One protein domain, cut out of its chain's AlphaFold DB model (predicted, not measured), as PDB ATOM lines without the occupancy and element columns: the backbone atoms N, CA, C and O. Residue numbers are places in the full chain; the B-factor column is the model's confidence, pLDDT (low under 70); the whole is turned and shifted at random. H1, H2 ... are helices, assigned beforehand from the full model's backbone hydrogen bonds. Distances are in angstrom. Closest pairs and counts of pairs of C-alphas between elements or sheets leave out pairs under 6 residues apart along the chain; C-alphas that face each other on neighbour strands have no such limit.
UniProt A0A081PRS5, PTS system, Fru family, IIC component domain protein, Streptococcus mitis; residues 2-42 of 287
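AT A GLANCE: This is residues 2 to 42 of the 287 residues of the protein "PTS system, Fru family, IIC component domain protein" of Streptococcus mitis (UniProt A0A081PRS5). What is the main picture? There is little regular structure: the printed part makes one wide loop, with H2 and short H1 at one end and residues 7 to 8 paired antiparallel with residues 35 to 36 toward the other. What builds it? It has 41 residues with two named helices, H1 then H2, and no named strand; its class is all helix, though named elements hold only 14 residues. Is it compact? It is loose, with a radius of gyration of the C-alphas of 11.9 A and spans of 35 by 21 by 13 A.

IN THESE COORDINATES: Where is the longest helix? H2, residues 21 to 30, measures 14.1 A from first to last C-alpha and ends at C-alpha 30 (86.713, 71.222, 47.372). And the other? H1, residues 16 to 19, begins at C-alpha 16 (87.256, 83.795, 59.488) and measures 5.0 A.

HOW THE PARTS SIT: Do the helices meet? H2 and H1 are close but not clearly touching; their closest C-alphas, of Leu 24 and Gly 17, are 7.1 A apart. What of their backbones? Every O i to N i+4 pair in H2 is within hydrogen-bond range; H1 is too short for one, and its one O i to N i+3 pair is within range.

THE WHOLE: How far does it reach? The C-alphas farthest apart, of Glu 22 and Ala 42, are 36.6 A apart. Is it continuous? The printed part has no cut, and the link from H1 to H2 is tight. Where is confidence low? Residues 38 to 42 have pLDDT under 70.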
ATOM      1  N   ASP A   2      68.609  85.720  49.621       72.06
ATOM      2  CA  ASP A   2      67.716  84.894  48.804       72.06
ATOM      3  C   ASP A   2      68.274  84.610  47.402       72.06
ATOM      4  O   ASP A   2      68.005  83.573  46.817       72.06
ATOM      5  N   ARG A   3      69.178  85.466  46.908       78.38
ATOM      6  CA  ARG A   3      69.930  85.253  45.656       78.38
ATOM      7  C   ARG A   3      70.902  84.059  45.671       78.38
ATOM      8  O   ARG A   3      71.464  83.729  44.627       78.38
ATOM      9  N   PHE A   4      71.171  83.486  46.846       80.38
ATOM     10  CA  PHE A   4      72.055  82.331  47.027       80.38
ATOM     11  C   PHE A   4      71.283  81.021  47.223       80.38
ATOM     12  O   PHE A   4      71.897  80.001  47.515       80.38
ATOM     13  N   ASP A   5      69.956  81.039  47.064       82.62
ATOM     14  CA  ASP A   5      69.133  79.832  47.124       82.62
ATOM     15  C   ASP A   5      69.576  78.790  46.087       82.62
ATOM     16  O   ASP A   5      69.812  79.111  44.919       82.62
ATOM     17  N   GLY A   6      69.729  77.543  46.529       79.12
ATOM     18  CA  GLY A   6      70.160  76.417  45.705       79.12
ATOM     19  C   GLY A   6      71.643  76.423  45.321       79.12
ATOM     20  O   GLY A   6      72.052  75.563  44.543       79.12
ATOM     21  N   LYS A   7      72.460  77.348  45.848       84.81
ATOM     22  CA  LYS A   7      73.901  77.419  45.557       84.81
ATOM     23  C   LYS A   7      74.743  76.907  46.734       84.81
ATOM     24  O   LYS A   7      74.375  77.167  47.882       84.81
ATOM     25  N   PRO A   8      75.881  76.231  46.479       83.81
ATOM     26  CA  PRO A   8      76.874  75.952  47.515       83.81
ATOM     27  C   PRO A   8      77.334  77.268  48.158       83.81
ATOM     28  O   PRO A   8      77.758  78.187  47.452       83.81
ATOM     29  N   LEU A   9      77.200  77.390  49.480       83.88
ATOM     30  CA  LEU A   9      77.500  78.621  50.210       83.88
ATOM     31  C   LEU A   9      78.275  78.317  51.488       83.88
ATOM     32  O   LEU A   9      77.767  77.709  52.426       83.88
ATOM     33  N   ILE A  10      79.483  78.862  51.576       84.19
ATOM     34  CA  ILE A  10      80.258  78.852  52.814       84.19
ATOM     35  C   ILE A  10      79.851  80.077  53.628       84.19
ATOM     36  O   ILE A  10      80.278  81.197  53.353       84.19
ATOM     37  N   ASN A  11      78.989  79.873  54.624       81.81
ATOM     38  CA  ASN A  11      78.568  80.932  55.536       81.81
ATOM     39  C   ASN A  11      79.436  80.914  56.802       81.81
ATOM     40  O   ASN A  11      79.295  80.044  57.668       81.81
ATOM     41  N   ARG A  12      80.366  81.869  56.892       80.81
ATOM     42  CA  ARG A  12      81.295  82.022  58.016       80.81
ATOM     43  C   ARG A  12      81.334  83.477  58.499       80.81
ATOM     44  O   ARG A  12      81.049  84.386  57.718       80.81
ATOM     45  N   PRO A  13      81.669  83.723  59.778       73.06
ATOM     46  CA  PRO A  13      81.875  85.076  60.287       73.06
ATOM     47  C   PRO A  13      82.956  85.823  59.493       73.06
ATOM     48  O   PRO A  13      83.944  85.227  59.079       73.06
ATOM     49  N   VAL A  14      82.823  87.147  59.356       75.62
ATOM     50  CA  VAL A  14      83.771  87.993  58.595       75.62
ATOM     51  C   VAL A  14      85.226  87.803  59.052       75.62
ATOM     52  O   VAL A  14      86.136  87.804  58.230       75.62
ATOM     53  N   ALA A  15      85.447  87.579  60.350       73.69
ATOM     54  CA  ALA A  15      86.777  87.349  60.913       73.69
ATOM     55  C   ALA A  15      87.460  86.077  60.377       73.69
ATOM     56  O   ALA A  15      88.679  86.075  60.204       73.69
ATOM     57  N   ASP A  16      86.699  85.020  60.073       80.38
ATOM     58  CA  ASP A  16      87.256  83.795  59.488       80.38
ATOM     59  C   ASP A  16      87.781  84.066  58.072       80.38
ATOM     60  O   ASP A  16      88.823  83.537  57.702       80.38
ATOM     61  N   GLY A  17      87.141  84.975  57.327       79.75
ATOM     62  CA  GLY A  17      87.615  85.437  56.016       79.75
ATOM     63  C   GLY A  17      88.997  86.099  56.037       79.75
ATOM     64  O   GLY A  17      89.652  86.159  55.003       79.75
ATOM     65  N   ILE A  18      89.442  86.582  57.202       81.06
ATOM     66  CA  ILE A  18      90.753  87.219  57.393       81.06
ATOM     67  C   ILE A  18      91.756  86.236  58.012       81.06
ATOM     68  O   ILE A  18      92.932  86.247  57.666       81.06
ATOM     69  N   ARG A  19      91.306  85.401  58.958       77.94
ATOM     70  CA  ARG A  19      92.188  84.547  59.776       77.94
ATOM     71  C   ARG A  19      92.368  83.133  59.234       77.94
ATOM     72  O   ARG A  19      93.335  82.475  59.597       77.94
ATOM     73  N   LYS A  20      91.421  82.658  58.428       87.31
ATOM     74  CA  LYS A  20      91.343  81.282  57.917       87.31
ATOM     75  C   LYS A  20      91.187  81.273  56.399       87.31
ATOM     76  O   LYS A  20      90.515  80.417  55.835       87.31
ATOM     77  N   THR A  21      91.783  82.255  55.731       86.25
ATOM     78  CA  THR A  21      91.595  82.498  54.299       86.25
ATOM     79  C   THR A  21      91.917  81.264  53.460       86.25
ATOM     80  O   THR A  21      91.127  80.892  52.601       86.25
ATOM     81  N   GLU A  22      93.027  80.584  53.752       87.88
ATOM     82  CA  GLU A  22      93.443  79.372  53.038       87.88
ATOM     83  C   GLU A  22      92.464  78.203  53.242       87.88
ATOM     84  O   GLU A  22      92.062  77.561  52.274       87.88
ATOM     85  N   GLU A  23      91.999  77.978  54.475       88.12
ATOM     86  CA  GLU A  23      90.983  76.962  54.791       88.12
ATOM     87  C   GLU A  23      89.684  77.220  54.019       88.12
ATOM     88  O   GLU A  23      89.116  76.307  53.424       88.12
ATOM     89  N   LEU A  24      89.228  78.475  53.984       87.75
ATOM     90  CA  LEU A  24      87.991  78.853  53.303       87.75
ATOM     91  C   LEU A  24      88.104  78.755  51.781       87.75
ATOM     92  O   LEU A  24      87.137  78.359  51.131       87.75
ATOM     93  N   ILE A  25      89.268  79.085  51.215       87.62
ATOM     94  CA  ILE A  25      89.543  78.910  49.783       87.62
ATOM     95  C   ILE A  25      89.548  77.422  49.437       87.62
ATOM     96  O   ILE A  25      88.874  77.020  48.491       87.62
ATOM     97  N   ASN A  26      90.234  76.594  50.222       89.69
ATOM     98  CA  ASN A  26      90.281  75.153  49.991       89.69
ATOM     99  C   ASN A  26      88.898  74.510  50.142       89.69
ATOM    100  O   ASN A  26      88.514  73.691  49.313       89.69
ATOM    101  N   LEU A  27      88.102  74.940  51.125       85.06
ATOM    102  CA  LEU A  27      86.716  74.502  51.277       85.06
ATOM    103  C   LEU A  27      85.860  74.919  50.069       85.06
ATOM    104  O   LEU A  27      85.071  74.120  49.573       85.06
ATOM    105  N   ALA A  28      86.047  76.133  49.543       83.69
ATOM    106  CA  ALA A  28      85.338  76.594  48.347       83.69
ATOM    107  C   ALA A  28      85.723  75.794  47.094       83.69
ATOM    108  O   ALA A  28      84.859  75.484  46.276       83.69
ATOM    109  N   LEU A  29      87.004  75.444  46.957       87.25
ATOM    110  CA  LEU A  29      87.535  74.670  45.833       87.25
ATOM    111  C   LEU A  29      87.207  73.173  45.928       87.25
ATOM    112  O   LEU A  29      87.090  72.520  44.896       87.25
ATOM    113  N   SER A  30      87.033  72.639  47.140       85.81
ATOM    114  CA  SER A  30      86.713  71.222  47.372       85.81
ATOM    115  C   SER A  30      85.334  70.812  46.850       85.81
ATOM    116  O   SER A  30      85.115  69.646  46.545       85.81
ATOM    117  N   GLY A  31      84.404  71.766  46.730       78.69
ATOM    118  CA  GLY A  31      83.015  71.487  46.364       78.69
ATOM    119  C   GLY A  31      82.138  70.981  47.518       78.69
ATOM    120  O   GLY A  31      80.932  70.860  47.324       78.69
ATOM    121  N   ASP A  32      82.688  70.790  48.723       76.81
ATOM    122  CA  ASP A  32      81.972  70.302  49.920       76.81
ATOM    123  C   ASP A  32      81.173  71.398  50.659       76.81
ATOM    124  O   ASP A  32      80.813  71.269  51.831       76.81
ATOM    125  N   ALA A  33      80.888  72.517  49.996       78.25
ATOM    126  CA  ALA A  33      80.103  73.591  50.588       78.25
ATOM    127  C   ALA A  33      78.612  73.216  50.644       78.25
ATOM    128  O   ALA A  33      78.007  72.853  49.634       78.25
ATOM    129  N   GLU A  34      77.995  73.368  51.819       77.69
ATOM    130  CA  GLU A  34      76.565  73.107  51.997       77.69
ATOM    131  C   GLU A  34      75.715  73.970  51.050       77.69
ATOM    132  O   GLU A  34      75.945  75.173  50.877       77.69
ATOM    133  N   VAL A  35      74.705  73.356  50.428       81.31
ATOM    134  CA  VAL A  35      73.773  74.065  49.545       81.31
ATOM    135  C   VAL A  35      72.837  74.916  50.394       81.31
ATOM    136  O   VAL A  35      72.001  74.398  51.137       81.31
ATOM    137  N   TYR A  36      72.947  76.233  50.258       79.31
ATOM    138  CA  TYR A  36      72.081  77.162  50.965       79.31
ATOM    139  C   TYR A  36      70.664  77.095  50.409       79.31
ATOM    140  O   TYR A  36      70.458  77.210  49.201       79.31
ATOM    141  N   ARG A  37      69.673  76.946  51.292       76.44
ATOM    142  CA  ARG A  37      68.261  77.079  50.931       76.44
ATOM    143  C   ARG A  37      67.664  78.321  51.565       76.44
ATOM    144  O   ARG A  37      67.650  78.457  52.789       76.44
ATOM    145  N   ALA A  38      67.171  79.229  50.733       65.06
ATOM    146  CA  ALA A  38      66.446  80.394  51.197       65.06
ATOM    147  C   ALA A  38      65.078  79.952  51.726       65.06
ATOM    148  O   ALA A  38      64.323  79.237  51.067       65.06
ATOM    149  N   ALA A  39      64.748  80.368  52.947       61.03
ATOM    150  CA  ALA A  39      63.433  80.113  53.510       61.03
ATOM    151  C   ALA A  39      62.403  81.008  52.801       61.03
ATOM    152  O   ALA A  39      62.277  82.188  53.130       61.03
ATOM    153  N   ASN A  40      61.653  80.449  51.848       46.69
ATOM    154  CA  ASN A  40      60.399  81.052  51.399       46.69
ATOM    155  C   ASN A  40      59.502  81.261  52.625       46.69
ATOM    156  O   ASN A  40      59.326  80.352  53.436       46.69
ATOM    157  N   GLY A  41      59.001  82.485  52.795       48.06
ATOM    158  CA  GLY A  41      58.407  82.980  54.033       48.06
ATOM    159  C   GLY A  41      57.336  82.083  54.660       48.06
ATOM    160  O   GLY A  41      56.166  82.198  54.333       48.06
ATOM    161  N   ALA A  42      57.740  81.244  55.612       39.72
ATOM    162  CA  ALA A  42      57.033  80.870  56.836       39.72
ATOM    163  C   ALA A  42      57.889  79.828  57.569       39.72
ATOM    164  O   ALA A  42      58.150  78.753  57.044       39.72
TER     165      ALA A  42